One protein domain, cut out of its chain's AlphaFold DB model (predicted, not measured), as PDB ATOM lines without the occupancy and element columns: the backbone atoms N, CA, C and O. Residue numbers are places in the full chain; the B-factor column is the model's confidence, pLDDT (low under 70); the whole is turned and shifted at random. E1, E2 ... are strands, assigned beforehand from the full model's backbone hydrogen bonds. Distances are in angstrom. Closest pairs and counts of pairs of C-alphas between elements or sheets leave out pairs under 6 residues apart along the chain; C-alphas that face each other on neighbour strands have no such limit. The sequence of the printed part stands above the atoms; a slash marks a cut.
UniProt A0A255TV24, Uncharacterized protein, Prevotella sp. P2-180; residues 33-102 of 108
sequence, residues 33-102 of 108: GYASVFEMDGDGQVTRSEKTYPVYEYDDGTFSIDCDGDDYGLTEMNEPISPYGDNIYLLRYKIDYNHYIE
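AT A GLANCE: This is residues 33 to 102 of the 108 residues of an uncharacterized protein of Prevotella sp. P2-180 (UniProt A0A255TV24). Six strands, E1 to E6, form a small closed barrel, each strand beside the next along the chain, with the short last strand E6 closing the ring against the first, E1. The two longest strands, E2 and E4, bend sharply, E2 at residue 50 and E4 at residue 78, and different parts of each pair with different neighbours round the barrel. The printed part has 70 residues, with no named helix and six named strands in the order E1 E2 E3 E4 E5 E6, its neighbour pairs antiparallel and its class all strand. It is compact, with a radius of gyration of the C-alphas of 11.9 A, and spans 35 by 25 by 20 A.

IN THESE COORDINATES: E1, residues 33 to 40, begins with C-alpha 33 at (-0.148, -24.725, -38.504) and is 22.6 A long from first to last C-alpha. E2, residues 46 to 57, is 25.9 A long and bends by 88 degrees at residue 50. E3, residues 63 to 67, is 13.2 A long. E4, residues 70 to 81, is 24.3 A long, begins with C-alpha 70 at (-10.383, -24.496, -25.507) and bends by 104 degrees at residue 78. E5 holds residues 91 to 94. E6 holds residues 99 to 101, ending with C-alpha 101 at (5.446, -24.659, -27.217).

HOW THE PARTS SIT: The six strands form a meander, each the antiparallel neighbour of the one before. E1 and E2 are a hairpin at 142 degrees between their directions, with N 49 and O 37 2.8 A apart, within hydrogen-bond range. E2 pairs with E1 over residues 46 to 55 and with E3 over residues 55 to 57, where N 56 and O 64 are 2.9 A apart. In the hairpin of E3 and E4, N 74 and O 63 are 2.8 A apart. E4 pairs with E3 over residues 70 to 74 and with E5 over residues 75 to 81, where N 77 and O 92 are 2.8 A apart. E5 and E6 are a hairpin with N 101 and O 93 2.9 A apart. E6 and E1 close the barrel, antiparallel at 138 degrees, with N 38 and O 100 2.8 A apart. Across the ring, E1 and E4 are apart, and so are E3 and E6.

THE WHOLE: The two C-alphas farthest apart, those of Asp 43 and Asp 59, are 37.5 A from each other. The printed part has no cut. The link from E4 to E5, nine residues, is short but not tight; the other four links are tight. The mean pLDDT of the printed part is 89.7, and no printed residue is under 70.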
ATOM      1  N   GLY A  33      -0.598 -23.338 -38.464       91.50
ATOM      2  CA  GLY A  33      -0.148 -24.725 -38.504       91.50
ATOM      3  C   GLY A  33      -0.485 -25.436 -37.200       91.50
ATOM      4  O   GLY A  33      -1.396 -25.016 -36.494       91.50
ATOM      5  N   TYR A  34       0.256 -26.497 -36.879       91.75
ATOM      6  CA  TYR A  34       0.042 -27.292 -35.668       91.75
ATOM      7  C   TYR A  34       1.320 -27.351 -34.829       91.75
ATOM      8  O   TYR A  34       2.383 -27.666 -35.365       91.75
ATOM      9  N   ALA A  35       1.217 -27.088 -33.529       92.88
ATOM     10  CA  ALA A  35       2.332 -27.121 -32.586       92.88
ATOM     11  C   ALA A  35       2.232 -28.320 -31.634       92.88
ATOM     12  O   ALA A  35       1.146 -28.812 -31.327       92.88
ATOM     13  N   SER A  36       3.385 -28.806 -31.169       93.75
ATOM     14  CA  SER A  36       3.443 -29.756 -30.052       93.75
ATOM     15  C   SER A  36       3.459 -28.996 -28.736       93.75
ATOM     16  O   SER A  36       4.252 -28.067 -28.584       93.75
ATOM     17  N   VAL A  37       2.624 -29.427 -27.796       94.44
ATOM     18  CA  VAL A  37       2.598 -28.889 -26.434       94.44
ATOM     19  C   VAL A  37       3.523 -29.706 -25.548       94.44
ATOM     20  O   VAL A  37       3.545 -30.935 -25.618       94.44
ATOM     21  N   PHE A  38       4.290 -29.013 -24.724       94.25
ATOM     22  CA  PHE A  38       5.177 -29.571 -23.721       94.25
ATOM     23  C   PHE A  38       4.635 -29.209 -22.343       94.25
ATOM     24  O   PHE A  38       4.412 -28.033 -22.063       94.25
ATOM     25  N   GLU A  39       4.429 -30.211 -21.499       94.31
ATOM     26  CA  GLU A  39       4.072 -30.042 -20.093       94.31
ATOM     27  C   GLU A  39       5.342 -30.147 -19.248       94.31
ATOM     28  O   GLU A  39       6.118 -31.093 -19.409       94.31
ATOM     29  N   MET A  40       5.560 -29.172 -18.369       91.44
ATOM     30  CA  MET A  40       6.637 -29.172 -17.387       91.44
ATOM     31  C   MET A  40       6.052 -29.383 -15.993       91.44
ATOM     32  O   MET A  40       5.199 -28.610 -15.553       91.44
ATOM     33  N   ASP A  41       6.518 -30.414 -15.293       90.19
ATOM     34  CA  ASP A  41       6.108 -30.669 -13.915       90.19
ATOM     35  C   ASP A  41       6.878 -29.797 -12.902       90.19
ATOM     36  O   ASP A  41       7.777 -29.022 -13.244       90.19
ATOM     37  N   GLY A  42       6.519 -29.917 -11.620       84.62
ATOM     38  CA  GLY A  42       7.154 -29.158 -10.538       84.62
ATOM     39  C   GLY A  42       8.628 -29.507 -10.283       84.62
ATOM     40  O   GLY A  42       9.327 -28.706  -9.663       84.62
ATOM     41  N   ASP A  43       9.098 -30.656 -10.773       87.19
ATOM     42  CA  ASP A  43      10.496 -31.093 -10.692       87.19
ATOM     43  C   ASP A  43      11.303 -30.663 -11.934       87.19
ATOM     44  O   ASP A  43      12.517 -30.871 -12.009       87.19
ATOM     45  N   GLY A  44      10.635 -30.031 -12.901       82.44
ATOM     46  CA  GLY A  44      11.204 -29.556 -14.152       82.44
ATOM     47  C   GLY A  44      11.361 -30.630 -15.223       82.44
ATOM     48  O   GLY A  44      12.034 -30.386 -16.227       82.44
ATOM     49  N   GLN A  45      10.746 -31.802 -15.047       88.19
ATOM     50  CA  GLN A  45      10.672 -32.791 -16.114       88.19
ATOM     51  C   GLN A  45       9.693 -32.316 -17.177       88.19
ATOM     52  O   GLN A  45       8.599 -31.845 -16.872       88.19
ATOM     53  N   VAL A  46      10.095 -32.471 -18.436       90.00
ATOM     54  CA  VAL A  46       9.280 -32.076 -19.580       90.00
ATOM     55  C   VAL A  46       8.796 -33.296 -20.342       90.00
ATOM     56  O   VAL A  46       9.596 -34.122 -20.792       90.00
ATOM     57  N   THR A  47       7.481 -33.356 -20.529       92.56
ATOM     58  CA  THR A  47       6.795 -34.365 -21.332       92.56
ATOM     59  C   THR A  47       6.168 -33.697 -22.546       92.56
ATOM     60  O   THR A  47       5.402 -32.743 -22.428       92.56
ATOM     61  N   ARG A  48       6.489 -34.193 -23.741       92.00
ATOM     62  CA  ARG A  48       5.844 -33.746 -24.979       92.00
ATOM     63  C   ARG A  48       4.510 -34.472 -25.150       92.00
ATOM     64  O   ARG A  48       4.470 -35.695 -25.049       92.00
ATOM     65  N   SER A  49       3.450 -33.735 -25.466       90.44
ATOM     66  CA  SER A  49       2.159 -34.313 -25.841       90.44
ATOM     67  C   SER A  49       2.284 -35.170 -27.105       90.44
ATOM     68  O   SER A  49       2.996 -34.816 -28.047       90.44
ATOM     69  N   GLU A  50       1.560 -36.289 -27.151       90.31
ATOM     70  CA  GLU A  50       1.476 -37.141 -28.345       90.31
ATOM     71  C   GLU A  50       0.647 -36.498 -29.469       90.31
ATOM     72  O   GLU A  50       0.757 -36.890 -30.632       90.31
ATOM     73  N   LYS A  51      -0.183 -35.504 -29.127       90.69
ATOM     74  CA  LYS A  51      -1.006 -34.748 -30.070       90.69
ATOM     75  C   LYS A  51      -0.320 -33.448 -30.487       90.69
ATOM     76  O   LYS A  51       0.521 -32.897 -29.776       90.69
ATOM     77  N   THR A  52      -0.743 -32.926 -31.634       92.12
ATOM     78  CA  THR A  52      -0.461 -31.551 -32.045       92.12
ATOM     79  C   THR A  52      -1.751 -30.754 -32.122       92.12
ATOM     80  O   THR A  52      -2.812 -31.299 -32.427       92.12
ATOM     81  N   TYR A  53      -1.642 -29.460 -31.853       91.94
ATOM     82  CA  TYR A  53      -2.778 -28.564 -31.685       91.94
ATOM     83  C   TYR A  53      -2.668 -27.393 -32.657       91.94
ATOM     84  O   TYR A  53      -1.549 -26.925 -32.903       91.94
ATOM     85  N   PRO A  54      -3.777 -26.957 -33.271       92.44
ATOM     86  CA  PRO A  54      -3.743 -25.871 -34.231       92.44
ATOM     87  C   PRO A  54      -3.420 -24.542 -33.538       92.44
ATOM     88  O   PRO A  54      -3.891 -24.258 -32.440       92.44
ATOM     89  N   VAL A  55      -2.589 -23.739 -34.200       92.75
ATOM     90  CA  VAL A  55      -2.172 -22.407 -33.746       92.75
ATOM     91  C   VAL A  55      -2.721 -21.364 -34.706       92.75
ATOM     92  O   VAL A  55      -2.540 -21.494 -35.922       92.75
ATOM     93  N   TYR A  56      -3.343 -20.316 -34.177       91.69
ATOM     94  CA  TYR A  56      -3.971 -19.243 -34.945       91.69
ATOM     95  C   TYR A  56      -3.261 -17.907 -34.702       91.69
ATOM     96  O   TYR A  56      -2.729 -17.666 -33.625       91.69
ATOM     97  N   GLU A  57      -3.232 -17.047 -35.718       92.00
ATOM     98  CA  GLU A  57      -2.736 -15.666 -35.672       92.00
ATOM     99  C   GLU A  57      -3.918 -14.707 -35.817       92.00
ATOM    100  O   GLU A  57      -4.648 -14.781 -36.807       92.00
ATOM    101  N   TYR A  58      -4.113 -13.811 -34.857       89.69
ATOM    102  CA  TYR A  58      -5.146 -12.780 -34.924       89.69
ATOM    103  C   TYR A  58      -4.671 -11.546 -35.705       89.69
ATOM    104  O   TYR A  58      -3.479 -11.350 -35.946       89.69
ATOM    105  N   ASP A  59      -5.613 -10.675 -36.074       87.12
ATOM    106  CA  ASP A  59      -5.340  -9.453 -36.849       87.12
ATOM    107  C   ASP A  59      -4.375  -8.471 -36.150       87.12
ATOM    108  O   ASP A  59      -3.744  -7.647 -36.813       87.12
ATOM    109  N   ASP A  60      -4.253  -8.540 -34.820       88.75
ATOM    110  CA  ASP A  60      -3.331  -7.725 -34.019       88.75
ATOM    111  C   ASP A  60      -1.912  -8.318 -33.910       88.75
ATOM    112  O   ASP A  60      -1.038  -7.720 -33.278       88.75
ATOM    113  N   GLY A  61      -1.671  -9.466 -34.550       88.81
ATOM    114  CA  GLY A  61      -0.399 -10.184 -34.540       88.81
ATOM    115  C   GLY A  61      -0.178 -11.058 -33.302       88.81
ATOM    116  O   GLY A  61       0.913 -11.604 -33.145       88.81
ATOM    117  N   THR A  62      -1.172 -11.194 -32.418       92.06
ATOM    118  CA  THR A  62      -1.121 -12.155 -31.309       92.06
ATOM    119  C   THR A  62      -1.465 -13.565 -31.785       92.06
ATOM    120  O   THR A  62      -2.080 -13.753 -32.838       92.06
ATOM    121  N   PHE A  63      -1.060 -14.572 -31.010       93.62
ATOM    122  CA  PHE A  63      -1.289 -15.975 -31.347       93.62
ATOM    123  C   PHE A  63      -2.132 -16.677 -30.281       93.62
ATOM    124  O   PHE A  63      -2.008 -16.373 -29.093       93.62
ATOM    125  N   SER A  64      -2.935 -17.656 -30.692       94.44
ATOM    126  CA  SER A  64      -3.592 -18.617 -29.800       94.44
ATOM    127  C   SER A  64      -3.337 -20.053 -30.228       94.44
ATOM    128  O   SER A  64      -2.916 -20.318 -31.355       94.44
ATOM    129  N   ILE A  65      -3.597 -20.983 -29.319       93.69
ATOM    130  CA  ILE A  65      -3.614 -22.419 -29.569       93.69
ATOM    131  C   ILE A  65      -4.946 -22.994 -29.080       93.69
ATOM    132  O   ILE A  65      -5.376 -22.658 -27.976       93.69
ATOM    133  N   ASP A  66      -5.583 -23.840 -29.890       92.31
ATOM    134  CA  ASP A  66      -6.779 -24.596 -29.483       92.31
ATOM    135  C   ASP A  66      -6.341 -25.955 -28.934       92.31
ATOM    136  O   ASP A  66      -5.878 -26.833 -29.670       92.31
ATOM    137  N   CYS A  67      -6.481 -26.116 -27.622       89.31
ATOM    138  CA  CYS A  67      -6.185 -27.353 -26.919       89.31
ATOM    139  C   CYS A  67      -7.490 -28.061 -26.542       89.31
ATOM    140  O   CYS A  67      -8.131 -27.707 -25.556       89.31
ATOM    141  N   ASP A  68      -7.845 -29.102 -27.303       87.19
ATOM    142  CA  ASP A  68      -9.020 -29.957 -27.067       87.19
ATOM    143  C   ASP A  68     -10.368 -29.181 -26.996       87.19
ATOM    144  O   ASP A  68     -11.312 -29.621 -26.337       87.19
ATOM    145  N   GLY A  69     -10.494 -28.073 -27.738       81.94
ATOM    146  CA  GLY A  69     -11.702 -27.248 -27.858       81.94
ATOM    147  C   GLY A  69     -11.682 -25.958 -27.035       81.94
ATOM    148  O   GLY A  69     -12.658 -25.204 -27.084       81.94
ATOM    149  N   ASP A  70     -10.603 -25.712 -26.286       86.88
ATOM    150  CA  ASP A  70     -10.383 -24.496 -25.507       86.88
ATOM    151  C   ASP A  70      -9.272 -23.636 -26.135       86.88
ATOM    152  O   ASP A  70      -8.160 -24.106 -26.384       86.88
ATOM    153  N   ASP A  71      -9.563 -22.348 -26.328       88.50
ATOM    154  CA  ASP A  71      -8.634 -21.349 -26.863       88.50
ATOM    155  C   ASP A  71      -7.731 -20.749 -25.775       88.50
ATOM    156  O   ASP A  71      -8.205 -20.104 -24.832       88.50
ATOM    157  N   TYR A  72      -6.414 -20.856 -25.958       92.12
ATOM    158  CA  TYR A  72      -5.416 -20.257 -25.071       92.12
ATOM    159  C   TYR A  72      -4.533 -19.257 -25.813       92.12
ATOM    160  O   TYR A  72      -3.927 -19.577 -26.835       92.12
ATOM    161  N   GLY A  73      -4.404 -18.046 -25.269       93.50
ATOM    162  CA  GLY A  73      -3.466 -17.049 -25.781       93.50
ATOM    163  C   GLY A  73      -2.014 -17.458 -25.530       93.50
ATOM    164  O   GLY A  73      -1.660 -17.889 -24.434       93.50
ATOM    165  N   LEU A  74      -1.159 -17.287 -26.535       95.00
ATOM    166  CA  LEU A  74       0.263 -17.602 -26.451       95.00
ATOM    167  C   LEU A  74       1.063 -16.361 -26.059       95.00
ATOM    168  O   LEU A  74       0.986 -15.318 -26.705       95.00
ATOM    169  N   THR A  75       1.877 -16.491 -25.014       96.25
ATOM    170  CA  THR A  75       2.789 -15.427 -24.569       96.25
ATOM    171  C   THR A  75       4.228 -15.823 -24.866       96.25
ATOM    172  O   THR A  75       4.707 -16.828 -24.341       96.25
ATOM    173  N   GLU A  76       4.934 -15.040 -25.682       95.38
ATOM    174  CA  GLU A  76       6.374 -15.231 -25.885       95.38
ATOM    175  C   GLU A  76       7.133 -14.944 -24.580       95.38
ATOM    176  O   GLU A  76       6.884 -13.958 -23.881       95.38
ATOM    177  N   MET A  77       8.052 -15.834 -24.225       93.44
ATOM    178  CA  MET A  77       8.863 -15.735 -23.023       93.44
ATOM    179  C   MET A  77      10.135 -14.942 -23.312       93.44
ATOM    180  O   MET A  77      10.865 -15.239 -24.255       93.44
ATOM    181  N   ASN A  78      10.450 -13.985 -22.436       92.00
ATOM    182  CA  ASN A  78      11.705 -13.228 -22.516       92.00
ATOM    183  C   ASN A  78      12.944 -14.127 -22.347       92.00
ATOM    184  O   ASN A  78      13.996 -13.841 -22.913       92.00
ATOM    185  N   GLU A  79      12.813 -15.205 -21.570       90.56
ATOM    186  CA  GLU A  79      13.860 -16.197 -21.325       90.56
ATOM    187  C   GLU A  79      13.336 -17.587 -21.717       90.56
ATOM    188  O   GLU A  79      12.588 -18.202 -20.953       90.56
ATOM    189  N   PRO A  80      13.674 -18.081 -22.923       90.00
ATOM    190  CA  PRO A  80      13.300 -19.423 -23.353       90.00
ATOM    191  C   PRO A  80      13.882 -20.517 -22.450       90.00
ATOM    192  O   PRO A  80      15.005 -20.403 -21.955       90.00
ATOM    193  N   ILE A  81      13.146 -21.617 -22.291       89.19
ATOM    194  CA  ILE A  81      13.554 -22.753 -21.454       89.19
ATOM    195  C   ILE A  81      14.156 -23.842 -22.346       89.19
ATOM    196  O   ILE A  81      13.527 -24.277 -23.309       89.19
ATOM    197  N   SER A  82      15.354 -24.317 -21.998       89.56
ATOM    198  CA  SER A  82      15.972 -25.502 -22.604       89.56
ATOM    199  C   SER A  82      15.876 -26.680 -21.628       89.56
ATOM    200  O   SER A  82      16.806 -26.880 -20.841       89.56
ATOM    201  N   PRO A  83      14.789 -27.475 -21.650       77.31
ATOM    202  CA  PRO A  83      14.518 -28.469 -20.611       77.31
ATOM    203  C   PRO A  83      15.565 -29.581 -20.513       77.31
ATOM    204  O   PRO A  83      15.774 -30.136 -19.440       77.31
ATOM    205  N   TYR A  84      16.274 -29.870 -21.604       79.56
ATOM    206  CA  TYR A  84      17.338 -30.879 -21.629       79.56
ATOM    207  C   TYR A  84      18.751 -30.272 -21.628       79.56
ATOM    208  O   TYR A  84      19.719 -30.991 -21.830       79.56
ATOM    209  N   GLY A  85      18.896 -28.954 -21.445       73.94
ATOM    210  CA  GLY A  85      20.203 -28.271 -21.402       73.94
ATOM    211  C   GLY A  85      20.977 -28.176 -22.730       73.94
ATOM    212  O   GLY A  85      21.907 -27.381 -22.826       73.94
ATOM    213  N   ASP A  86      20.568 -28.911 -23.766       74.88
ATOM    214  CA  ASP A  86      21.304 -29.017 -25.035       74.88
ATOM    215  C   ASP A  86      20.885 -27.986 -26.108       74.88
ATOM    216  O   ASP A  86      21.349 -28.056 -27.245       74.88
ATOM    217  N   ASN A  87      19.992 -27.036 -25.789       70.44
ATOM    218  CA  ASN A  87      19.357 -26.094 -26.735       70.44
ATOM    219  C   ASN A  87      18.618 -26.760 -27.915       70.44
ATOM    220  O   ASN A  87      18.260 -26.081 -28.875       70.44
ATOM    221  N   ILE A  88      18.393 -28.076 -27.854       71.75
ATOM    222  CA  ILE A  88      17.701 -28.841 -28.901       71.75
ATOM    223  C   ILE A  88      16.214 -28.487 -28.927       71.75
ATOM    224  O   ILE A  88      15.646 -28.338 -29.999       71.75
ATOM    225  N   TYR A  89      15.611 -28.333 -27.749       75.88
ATOM    226  CA  TYR A  89      14.244 -27.858 -27.580       75.88
ATOM    227  C   TYR A  89      14.316 -26.547 -26.812       75.88
ATOM    228  O   TYR A  89      14.786 -26.527 -25.677       75.88
ATOM    229  N   LEU A  90      13.892 -25.456 -27.439       87.81
ATOM    230  CA  LEU A  90      13.804 -24.142 -26.810       87.81
ATOM    231  C   LEU A  90      12.333 -23.786 -26.695       87.81
ATOM    232  O   LEU A  90      11.735 -23.301 -27.648       87.81
ATOM    233  N   LEU A  91      11.748 -24.040 -25.530       91.56
ATOM    234  CA  LEU A  91      10.387 -23.619 -25.229       91.56
ATOM    235  C   LEU A  91      10.379 -22.091 -25.204       91.56
ATOM    236  O   LEU A  91      11.061 -21.493 -24.371       91.56
ATOM    237  N   ARG A  92       9.662 -21.460 -26.138       94.56
ATOM    238  CA  ARG A  92       9.651 -19.995 -26.313       94.56
ATOM    239  C   ARG A  92       8.309 -19.370 -26.001       94.56
ATOM    240  O   ARG A  92       8.281 -18.206 -25.632       94.56
ATOM    241  N   TYR A  93       7.217 -20.116 -26.122       95.56
ATOM    242  CA  TYR A  93       5.876 -19.586 -25.898       95.56
ATOM    243  C   TYR A  93       5.186 -20.358 -24.783       95.56
ATOM    244  O   TYR A  93       5.253 -21.586 -24.725       95.56
ATOM    245  N   LYS A  94       4.523 -19.617 -23.900       95.38
ATOM    246  CA  LYS A  94       3.775 -20.126 -22.755       95.38
ATOM    247  C   LYS A  94       2.278 -20.098 -23.054       95.38
ATOM    248  O   LYS A  94       1.776 -19.082 -23.535       95.38
ATOM    249  N   ILE A  95       1.604 -21.203 -22.747       94.00
ATOM    250  CA  ILE A  95       0.144 -21.359 -22.824       94.00
ATOM    251  C   ILE A  95      -0.459 -21.026 -21.457       94.00
ATOM    252  O   ILE A  95      -1.293 -20.136 -21.320       94.00
ATOM    253  N   ASP A  96       0.023 -21.710 -20.421       92.06
ATOM    254  CA  ASP A  96      -0.365 -21.516 -19.026       92.06
ATOM    255  C   ASP A  96       0.831 -21.792 -18.104       92.06
ATOM    256  O   ASP A  96       1.963 -21.876 -18.567       92.06
ATOM    257  N   TYR A  97       0.606 -21.926 -16.794       88.56
ATOM    258  CA  TYR A  97       1.665 -22.129 -15.805       88.56
ATOM    259  C   TYR A  97       2.654 -23.269 -16.132       88.56
ATOM    260  O   TYR A  97       3.848 -23.069 -15.901       88.56
ATOM    261  N   ASN A  98       2.191 -24.387 -16.703       93.25
ATOM    262  CA  ASN A  98       2.985 -25.601 -16.934       93.25
ATOM    263  C   ASN A  98       3.114 -25.997 -18.412       93.25
ATOM    264  O   ASN A  98       3.908 -26.883 -18.720       93.25
ATOM    265  N   HIS A  99       2.368 -25.365 -19.318       94.44
ATOM    266  CA  HIS A  99       2.330 -25.753 -20.725       94.44
ATOM    267  C   HIS A  99       3.026 -24.751 -21.648       94.44
ATOM    268  O   HIS A  99       2.845 -23.532 -21.550       94.44
ATOM    269  N   TYR A 100       3.797 -25.290 -22.592       95.19
ATOM    270  CA  TYR A 100       4.676 -24.526 -23.472       95.19
ATOM    271  C   TYR A 100       4.685 -25.073 -24.900       95.19
ATOM    272  O   TYR A 100       4.407 -26.249 -25.129       95.19
ATOM    273  N   ILE A 101       5.092 -24.240 -25.856       94.75
ATOM    274  CA  ILE A 101       5.446 -24.659 -27.217       94.75
ATOM    275  C   ILE A 101       6.820 -24.098 -27.606       94.75
ATOM    276  O   ILE A 101       7.273 -23.065 -27.099       94.75
ATOM    277  N   GLU A 102       7.493 -24.798 -28.513       93.69
ATOM    278  CA  GLU A 102       8.834 -24.436 -28.981       93.69
ATOM    279  C   GLU A 102       8.810 -23.201 -29.884       93.69
ATOM    280  O   GLU A 102       9.542 -22.243 -29.657       93.69
TER     281      GLU A 102